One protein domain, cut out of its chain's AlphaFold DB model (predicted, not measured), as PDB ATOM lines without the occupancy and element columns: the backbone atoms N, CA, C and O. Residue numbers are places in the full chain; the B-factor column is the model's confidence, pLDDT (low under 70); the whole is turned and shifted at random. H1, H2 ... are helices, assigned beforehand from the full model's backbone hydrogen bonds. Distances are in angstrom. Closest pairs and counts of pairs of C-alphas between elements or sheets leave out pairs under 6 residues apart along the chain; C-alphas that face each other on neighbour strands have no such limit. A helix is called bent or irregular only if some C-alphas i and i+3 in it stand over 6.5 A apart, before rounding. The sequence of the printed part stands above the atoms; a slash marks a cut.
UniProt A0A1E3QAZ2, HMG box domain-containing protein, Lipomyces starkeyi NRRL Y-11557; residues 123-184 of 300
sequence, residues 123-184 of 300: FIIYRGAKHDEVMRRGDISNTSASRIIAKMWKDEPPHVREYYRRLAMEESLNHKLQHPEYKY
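What this domain is: This is residues 123 to 184 of the 300 residues of the protein "HMG box domain-containing protein" of Lipomyces starkeyi NRRL Y-11557 (UniProt A0A1E3QAZ2). Helices H2 and H3 make an open V, joined at its point by a tight link, and H1 crosses H2 on one side of the V, with its first residues, 123 to 126, between the two arms and packed on H3. The far part of H3 and the tail after it, residues 172 to 184, stick out from the body as an arm, and the point of the V around residues 154 to 159 also stands free. The printed part has 62 residues with three named helices, H1, H2 and H3 in that order, and no named strand; the class is all helix, with 48 residues in the helices. The whole is loose, with a radius of gyration of the C-alphas of 14.3 A, and elongated, spanning 42 by 25 by 17 A.

How they stand to each other: H1, residues 123 to 135, touches H2, residues 142 to 155; the closest C-alphas, those of Val 134 and Ala 145, are 6.4 A apart. The two run opposite ways at a steep tilt of 62 degrees. With residues 123 to 126 alone, H1 also touches residues 164 to 168 of H3, which holds residues 158 to 178. Their closest C-alphas are those of Tyr 126 and Tyr 164, 6.6 A apart, and the tilt is steep, 64 degrees, opposite ways. H2 and H3 are close but not clearly touching: their closest C-alphas, those of Trp 153 and Arg 161, are 7.7 A apart. They run opposite ways at a steep tilt of 61 degrees, and their centres are 20.3 A apart. Every O i to N i+4 pair of H3 is within hydrogen-bond range, against 7 of 9 in H1 and 9 of 10 in H2.

Where its parts are: H1 begins at C-alpha 123, at (-16.152, -41.002, -35.110), and measures 17.1 A from first to last C-alpha. It is irregular, but only just: C-alphas 129 and 132 are 7.0 A apart. H2 begins at C-alpha 142, at (-26.321, -32.861, -26.971), and measures 20.0 A. H3 is the longest helix, with 21 residues and 30.1 A, and ends at C-alpha 178, at (-13.232, -31.430, -54.562).

The domain as a whole: The two C-alphas farthest apart are those of Gly 138 and Glu 181, at 42.3 A. Without the stretches that stand free, the body has 43 residues and spans 33 by 16 by 15 A. The link from H1 to H2 is short, with 6 residues, and that from H2 to H3 is tight, with 2 residues. The printed part has no cut. The mean pLDDT of the printed part is 95.2, and no printed residue is under 70.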
ATOM      1  N   PHE A 123     -15.291 -41.289 -36.258       97.81
ATOM      2  CA  PHE A 123     -16.152 -41.002 -35.110       97.81
ATOM      3  C   PHE A 123     -17.215 -39.934 -35.409       97.81
ATOM      4  O   PHE A 123     -18.330 -40.032 -34.910       97.81
ATOM      5  N   ILE A 124     -16.914 -38.917 -36.223       97.75
ATOM      6  CA  ILE A 124     -17.907 -37.907 -36.623       97.75
ATOM      7  C   ILE A 124     -18.985 -38.516 -37.532       97.75
ATOM      8  O   ILE A 124     -20.153 -38.159 -37.384       97.75
ATOM      9  N   ILE A 125     -18.621 -39.451 -38.417       98.06
ATOM     10  CA  ILE A 125     -19.575 -40.190 -39.261       98.06
ATOM     11  C   ILE A 125     -20.445 -41.111 -38.388       98.06
ATOM     12  O   ILE A 125     -21.669 -40.989 -38.413       98.06
ATOM     13  N   TYR A 126     -19.826 -41.943 -37.540       98.00
ATOM     14  CA  TYR A 126     -20.516 -42.814 -36.579       98.00
ATOM     15  C   TYR A 126     -21.472 -42.035 -35.665       98.00
ATOM     16  O   TYR A 126     -22.636 -42.404 -35.503       98.00
ATOM     17  N   ARG A 127     -21.014 -40.903 -35.109       97.56
ATOM     18  CA  ARG A 127     -21.852 -40.047 -34.265       97.56
ATOM     19  C   ARG A 127     -23.035 -39.481 -35.039       97.56
ATOM     20  O   ARG A 127     -24.092 -39.361 -34.446       97.56
ATOM     21  N   GLY A 128     -22.882 -39.150 -36.322       96.38
ATOM     22  CA  GLY A 128     -24.006 -38.755 -37.174       96.38
ATOM     23  C   GLY A 128     -25.086 -39.839 -37.226       96.38
ATOM     24  O   GLY A 128     -26.231 -39.562 -36.895       96.38
ATOM     25  N   ALA A 129     -24.700 -41.081 -37.532       95.75
ATOM     26  CA  ALA A 129     -25.630 -42.209 -37.619       95.75
ATOM     27  C   ALA A 129     -26.304 -42.568 -36.276       95.75
ATOM     28  O   ALA A 129     -27.470 -42.951 -36.249       95.75
ATOM     29  N   LYS A 130     -25.583 -42.445 -35.152       94.81
ATOM     30  CA  LYS A 130     -26.080 -42.830 -33.816       94.81
ATOM     31  C   LYS A 130     -26.716 -41.700 -33.004       94.81
ATOM     32  O   LYS A 130     -27.360 -41.982 -31.995       94.81
ATOM     33  N   HIS A 131     -26.564 -40.434 -33.400       94.44
ATOM     34  CA  HIS A 131     -27.087 -39.299 -32.628       94.44
ATOM     35  C   HIS A 131     -28.614 -39.287 -32.585       94.44
ATOM     36  O   HIS A 131     -29.154 -39.275 -31.484       94.44
ATOM     37  N   ASP A 132     -29.298 -39.441 -33.720       92.81
ATOM     38  CA  ASP A 132     -30.769 -39.495 -33.768       92.81
ATOM     39  C   ASP A 132     -31.344 -40.696 -32.993       92.81
ATOM     40  O   ASP A 132     -32.418 -40.612 -32.397       92.81
ATOM     41  N   GLU A 133     -30.619 -41.819 -32.956       92.56
ATOM     42  CA  GLU A 133     -30.976 -43.013 -32.174       92.56
ATOM     43  C   GLU A 133     -30.863 -42.763 -30.659       92.56
ATOM     44  O   GLU A 133     -31.667 -43.266 -29.877       92.56
ATOM     45  N   VAL A 134     -29.876 -41.971 -30.223       91.38
ATOM     46  CA  VAL A 134     -29.709 -41.581 -28.813       91.38
ATOM     47  C   VAL A 134     -30.667 -40.451 -28.421       91.38
ATOM     48  O   VAL A 134     -31.230 -40.523 -27.335       91.38
ATOM     49  N   MET A 135     -30.916 -39.468 -29.296       91.56
ATOM     50  CA  MET A 135     -31.918 -38.411 -29.079       91.56
ATOM     51  C   MET A 135     -33.338 -38.983 -28.958       91.56
ATOM     52  O   MET A 135     -34.103 -38.543 -28.112       91.56
ATOM     53  N   ARG A 136     -33.704 -40.005 -29.748       90.56
ATOM     54  CA  ARG A 136     -35.028 -40.649 -29.629       90.56
ATOM     55  C   ARG A 136     -35.230 -41.467 -28.354       90.56
ATOM     56  O   ARG A 136     -36.372 -41.750 -28.015       90.56
ATOM     57  N   ARG A 137     -34.160 -41.864 -27.656       85.62
ATOM     58  CA  ARG A 137     -34.259 -42.621 -26.394       85.62
ATOM     59  C   ARG A 137     -34.566 -41.743 -25.173       85.62
ATOM     60  O   ARG A 137     -34.804 -42.286 -24.099       85.62
ATOM     61  N   GLY A 138     -34.592 -40.419 -25.325       83.69
ATOM     62  CA  GLY A 138     -35.060 -39.468 -24.314       83.69
ATOM     63  C   GLY A 138     -34.495 -38.064 -24.538       83.69
ATOM     64  O   GLY A 138     -33.554 -37.898 -25.314       83.69
ATOM     65  N   ASP A 139     -35.019 -37.072 -23.809       78.56
ATOM     66  CA  ASP A 139     -34.635 -35.648 -23.886       78.56
ATOM     67  C   ASP A 139     -33.230 -35.365 -23.311       78.56
ATOM     68  O   ASP A 139     -33.012 -34.626 -22.349       78.56
ATOM     69  N   ILE A 140     -32.227 -35.997 -23.911       87.38
ATOM     70  CA  ILE A 140     -30.832 -35.956 -23.504       87.38
ATOM     71  C   ILE A 140     -30.165 -34.756 -24.179       87.38
ATOM     72  O   ILE A 140     -30.125 -34.644 -25.401       87.38
ATOM     73  N   SER A 141     -29.535 -33.880 -23.393       92.50
ATOM     74  CA  SER A 141     -28.723 -32.786 -23.945       92.50
ATOM     75  C   SER A 141     -27.637 -33.304 -24.901       92.50
ATOM     76  O   SER A 141     -26.952 -34.287 -24.606       92.50
ATOM     77  N   ASN A 142     -27.386 -32.578 -25.996       90.75
ATOM     78  CA  ASN A 142     -26.321 -32.861 -26.971       90.75
ATOM     79  C   ASN A 142     -24.944 -33.155 -26.340       90.75
ATOM     80  O   ASN A 142     -24.181 -33.979 -26.853       90.75
ATOM     81  N   THR A 143     -24.627 -32.511 -25.212       92.88
ATOM     82  CA  THR A 143     -23.398 -32.757 -24.440       92.88
ATOM     83  C   THR A 143     -23.374 -34.165 -23.840       92.88
ATOM     84  O   THR A 143     -22.358 -34.854 -23.919       92.88
ATOM     85  N   SER A 144     -24.491 -34.612 -23.267       93.19
ATOM     86  CA  SER A 144     -24.634 -35.938 -22.660       93.19
ATOM     87  C   SER A 144     -24.703 -37.035 -23.721       93.19
ATOM     88  O   SER A 144     -23.981 -38.021 -23.611       93.19
ATOM     89  N   ALA A 145     -25.444 -36.827 -24.814       94.12
ATOM     90  CA  ALA A 145     -25.473 -37.769 -25.932       94.12
ATOM     91  C   ALA A 145     -24.092 -37.941 -26.585       94.12
ATOM     92  O   ALA A 145     -23.683 -39.061 -26.874       94.12
ATOM     93  N   SER A 146     -23.311 -36.863 -26.724       94.81
ATOM     94  CA  SER A 146     -21.928 -36.958 -27.217       94.81
ATOM     95  C   SER A 146     -21.030 -37.821 -26.317       94.81
ATOM     96  O   SER A 146     -20.140 -38.493 -26.832       94.81
ATOM     97  N   ARG A 147     -21.262 -37.840 -24.993       95.62
ATOM     98  CA  ARG A 147     -20.551 -38.731 -24.054       95.62
ATOM     99  C   ARG A 147     -21.015 -40.182 -24.175       95.62
ATOM    100  O   ARG A 147     -20.172 -41.069 -24.210       95.62
ATOM    101  N   ILE A 148     -22.327 -40.412 -24.286       95.31
ATOM    102  CA  ILE A 148     -22.911 -41.751 -24.473       95.31
ATOM    103  C   ILE A 148     -22.364 -42.386 -25.758       95.31
ATOM    104  O   ILE A 148     -21.799 -43.472 -25.711       95.31
ATOM    105  N   ILE A 149     -22.416 -41.669 -26.883       96.62
ATOM    106  CA  ILE A 149     -21.922 -42.160 -28.178       96.62
ATOM    107  C   ILE A 149     -20.397 -42.363 -28.161       96.62
ATOM    108  O   ILE A 149     -19.890 -43.285 -28.792       96.62
ATOM    109  N   ALA A 150     -19.646 -41.550 -27.408       97.31
ATOM    110  CA  ALA A 150     -18.211 -41.764 -27.209       97.31
ATOM    111  C   ALA A 150     -17.886 -43.007 -26.359       97.31
ATOM    112  O   ALA A 150     -16.790 -43.548 -26.504       97.31
ATOM    113  N   LYS A 151     -18.807 -43.464 -25.495       97.19
ATOM    114  CA  LYS A 151     -18.713 -44.779 -24.846       97.19
ATOM    115  C   LYS A 151     -19.048 -45.885 -25.849       97.19
ATOM    116  O   LYS A 151     -18.202 -46.739 -26.076       97.19
ATOM    117  N   MET A 152     -20.199 -45.795 -26.527       96.38
ATOM    118  CA  MET A 152     -20.621 -46.775 -27.542       96.38
ATOM    119  C   MET A 152     -19.515 -47.041 -28.574       96.38
ATOM    120  O   MET A 152     -19.163 -48.186 -28.798       96.38
ATOM    121  N   TRP A 153     -18.867 -45.995 -29.103       97.56
ATOM    122  CA  TRP A 153     -17.756 -46.126 -30.058       97.56
ATOM    123  C   TRP A 153     -16.527 -46.889 -29.528       97.56
ATOM    124  O   TRP A 153     -15.780 -47.457 -30.322       97.56
ATOM    125  N   LYS A 154     -16.267 -46.880 -28.214       97.38
ATOM    126  CA  LYS A 154     -15.173 -47.665 -27.613       97.38
ATOM    127  C   LYS A 154     -15.547 -49.137 -27.484       97.38
ATOM    128  O   LYS A 154     -14.693 -49.988 -27.719       97.38
ATOM    129  N   ASP A 155     -16.801 -49.387 -27.126       97.56
ATOM    130  CA  ASP A 155     -17.361 -50.719 -26.896       97.56
ATOM    131  C   ASP A 155     -17.728 -51.417 -28.233       97.56
ATOM    132  O   ASP A 155     -17.895 -52.631 -28.290       97.56
ATOM    133  N   GLU A 156     -17.812 -50.654 -29.330       97.31
ATOM    134  CA  GLU A 156     -18.162 -51.110 -30.680       97.31
ATOM    135  C   GLU A 156     -17.134 -52.119 -31.259       97.31
ATOM    136  O   GLU A 156     -15.912 -51.879 -31.210       97.31
ATOM    137  N   PRO A 157     -17.586 -53.235 -31.870       97.94
ATOM    138  CA  PRO A 157     -16.697 -54.270 -32.390       97.94
ATOM    139  C   PRO A 157     -15.748 -53.757 -33.492       97.94
ATOM    140  O   PRO A 157     -16.054 -52.800 -34.215       97.94
ATOM    141  N   PRO A 158     -14.569 -54.392 -33.657       96.69
ATOM    142  CA  PRO A 158     -13.511 -53.889 -34.533       96.69
ATOM    143  C   PRO A 158     -13.936 -53.778 -36.004       96.69
ATOM    144  O   PRO A 158     -13.536 -52.822 -36.664       96.69
ATOM    145  N   HIS A 159     -14.794 -54.678 -36.498       97.06
ATOM    146  CA  HIS A 159     -15.282 -54.648 -37.881       97.06
ATOM    147  C   HIS A 159     -16.152 -53.412 -38.179       97.06
ATOM    148  O   HIS A 159     -16.020 -52.807 -39.241       97.06
ATOM    149  N   VAL A 160     -16.982 -52.963 -37.226       97.44
ATOM    150  CA  VAL A 160     -17.753 -51.717 -37.369       97.44
ATOM    151  C   VAL A 160     -16.817 -50.510 -37.317       97.44
ATOM    152  O   VAL A 160     -16.935 -49.595 -38.134       97.44
ATOM    153  N   ARG A 161     -15.834 -50.508 -36.407       96.69
ATOM    154  CA  ARG A 161     -14.832 -49.431 -36.350       96.69
ATOM    155  C   ARG A 161     -14.017 -49.327 -37.644       96.69
ATOM    156  O   ARG A 161     -13.720 -48.210 -38.064       96.69
ATOM    157  N   GLU A 162     -13.720 -50.452 -38.296       98.00
ATOM    158  CA  GLU A 162     -13.089 -50.492 -39.621       98.00
ATOM    159  C   GLU A 162     -14.015 -49.968 -40.727       98.00
ATOM    160  O   GLU A 162     -13.615 -49.112 -41.511       98.00
ATOM    161  N   TYR A 163     -15.290 -50.365 -40.738       98.12
ATOM    162  CA  TYR A 163     -16.274 -49.833 -41.685       98.12
ATOM    163  C   TYR A 163     -16.332 -48.291 -41.667       98.12
ATOM    164  O   TYR A 163     -16.247 -47.649 -42.716       98.12
ATOM    165  N   TYR A 164     -16.383 -47.674 -40.480       98.12
ATOM    166  CA  TYR A 164     -16.355 -46.211 -40.355       98.12
ATOM    167  C   TYR A 164     -14.971 -45.591 -40.621       98.12
ATOM    168  O   TYR A 164     -14.906 -44.424 -41.017       98.12
ATOM    169  N   ARG A 165     -13.868 -46.335 -40.442       98.00
ATOM    170  CA  ARG A 165     -12.520 -45.917 -40.873       98.00
ATOM    171  C   ARG A 165     -12.465 -45.792 -42.397       98.00
ATOM    172  O   ARG A 165     -12.070 -44.733 -42.881       98.00
ATOM    173  N   ARG A 166     -12.944 -46.801 -43.132       98.12
ATOM    174  CA  ARG A 166     -13.032 -46.795 -44.601       98.12
ATOM    175  C   ARG A 166     -13.876 -45.626 -45.125       98.12
ATOM    176  O   ARG A 166     -13.393 -44.871 -45.963       98.12
ATOM    177  N   LEU A 167     -15.067 -45.394 -44.560       97.88
ATOM    178  CA  LEU A 167     -15.907 -44.237 -44.925       97.88
ATOM    179  C   LEU A 167     -15.209 -42.884 -44.688       97.88
ATOM    180  O   LEU A 167     -15.402 -41.938 -45.446       97.88
ATOM    181  N   ALA A 168     -14.390 -42.768 -43.640       98.06
ATOM    182  CA  ALA A 168     -13.635 -41.547 -43.367       98.06
ATOM    183  C   ALA A 168     -12.442 -41.346 -44.314       98.06
ATOM    184  O   ALA A 168     -12.078 -40.206 -44.605       98.06
ATOM    185  N   MET A 169     -11.832 -42.434 -44.798       97.88
ATOM    186  CA  MET A 169     -10.815 -42.381 -45.851       97.88
ATOM    187  C   MET A 169     -11.438 -41.914 -47.170       97.88
ATOM    188  O   MET A 169     -10.933 -40.971 -47.769       97.88
ATOM    189  N   GLU A 170     -12.574 -42.495 -47.558       97.88
ATOM    190  CA  GLU A 170     -13.353 -42.117 -48.744       97.88
ATOM    191  C   GLU A 170     -13.776 -40.637 -48.709       97.88
ATOM    192  O   GLU A 170     -13.474 -39.882 -49.633       97.88
ATOM    193  N   GLU A 171     -14.361 -40.175 -47.598       97.56
ATOM    194  CA  GLU A 171     -14.682 -38.758 -47.369       97.56
ATOM    195  C   GLU A 171     -13.434 -37.862 -47.488       97.56
ATOM    196  O   GLU A 171     -13.501 -36.781 -48.073       97.56
ATOM    197  N   SER A 172     -12.284 -38.290 -46.954       96.88
ATOM    198  CA  SER A 172     -11.042 -37.512 -47.028       96.88
ATOM    199  C   SER A 172     -10.441 -37.468 -48.436       96.88
ATOM    200  O   SER A 172      -9.827 -36.458 -48.784       96.88
ATOM    201  N   LEU A 173     -10.587 -38.531 -49.231       97.62
ATOM    202  CA  LEU A 173     -10.166 -38.568 -50.633       97.62
ATOM    203  C   LEU A 173     -11.071 -37.673 -51.480       97.62
ATOM    204  O   LEU A 173     -10.578 -36.774 -52.156       97.62
ATOM    205  N   ASN A 174     -12.388 -37.844 -51.361       97.62
ATOM    206  CA  ASN A 174     -13.386 -37.037 -52.056       97.62
ATOM    207  C   ASN A 174     -13.232 -35.538 -51.728       97.62
ATOM    208  O   ASN A 174     -13.201 -34.699 -52.624       97.62
ATOM    209  N   HIS A 175     -13.022 -35.189 -50.453       97.75
ATOM    210  CA  HIS A 175     -12.745 -33.809 -50.033       97.75
ATOM    211  C   HIS A 175     -11.461 -33.245 -50.660       97.75
ATOM    212  O   HIS A 175     -11.459 -32.104 -51.115       97.75
ATOM    213  N   LYS A 176     -10.391 -34.048 -50.755       96.50
ATOM    214  CA  LYS A 176      -9.130 -33.646 -51.402       96.50
ATOM    215  C   LYS A 176      -9.284 -33.447 -52.917       96.50
ATOM    216  O   LYS A 176      -8.626 -32.572 -53.468       96.50
ATOM    217  N   LEU A 177     -10.139 -34.236 -53.574       96.44
ATOM    218  CA  LEU A 177     -10.463 -34.091 -54.998       96.44
ATOM    219  C   LEU A 177     -11.329 -32.850 -55.267       96.44
ATOM    220  O   LEU A 177     -11.054 -32.107 -56.204       96.44
ATOM    221  N   GLN A 178     -12.343 -32.595 -54.431       96.62
ATOM    222  CA  GLN A 178     -13.232 -31.430 -54.562       96.62
ATOM    223  C   GLN A 178     -12.575 -30.105 -54.150       96.62
ATOM    224  O   GLN A 178     -12.954 -29.049 -54.654       96.62
ATOM    225  N   HIS A 179     -11.616 -30.147 -53.220       94.81
ATOM    226  CA  HIS A 179     -10.952 -28.969 -52.660       94.81
ATOM    227  C   HIS A 179      -9.423 -29.158 -52.605       94.81
ATOM    228  O   HIS A 179      -8.849 -29.242 -51.510       94.81
ATOM    229  N   PRO A 180      -8.729 -29.222 -53.757       94.69
ATOM    230  CA  PRO A 180      -7.276 -29.404 -53.806       94.69
ATOM    231  C   PRO A 180      -6.502 -28.261 -53.120       94.69
ATOM    232  O   PRO A 180      -5.404 -28.472 -52.609       94.69
ATOM    233  N   GLU A 181      -7.078 -27.059 -53.052       94.69
ATOM    234  CA  GLU A 181      -6.531 -25.885 -52.368       94.69
ATOM    235  C   GLU A 181      -6.842 -25.833 -50.857       94.69
ATOM    236  O   GLU A 181      -6.411 -24.907 -50.156       94.69
ATOM    237  N   TYR A 182      -7.584 -26.808 -50.316       95.62
ATOM    238  CA  TYR A 182      -7.968 -26.807 -48.908       95.62
ATOM    239  C   TYR A 182      -6.759 -26.935 -47.973       95.62
ATOM    240  O   TYR A 182      -6.071 -27.955 -47.909       95.62
ATOM    241  N   LYS A 183      -6.569 -25.914 -47.131       94.31
ATOM    242  CA  LYS A 183      -5.556 -25.904 -46.071       94.31
ATOM    243  C   LYS A 183      -6.188 -25.871 -44.685       94.31
ATOM    244  O   LYS A 183      -6.936 -24.951 -44.329       94.31
ATOM    245  N   TYR A 184      -5.830 -26.843 -43.847       94.50
ATOM    246  CA  TYR A 184      -6.280 -26.862 -42.459       94.50
ATOM    247  C   TYR A 184      -5.578 -25.782 -41.618       94.50
ATOM    248  O   TYR A 184      -4.444 -25.940 -41.177       94.50
TER     249      TYR A 184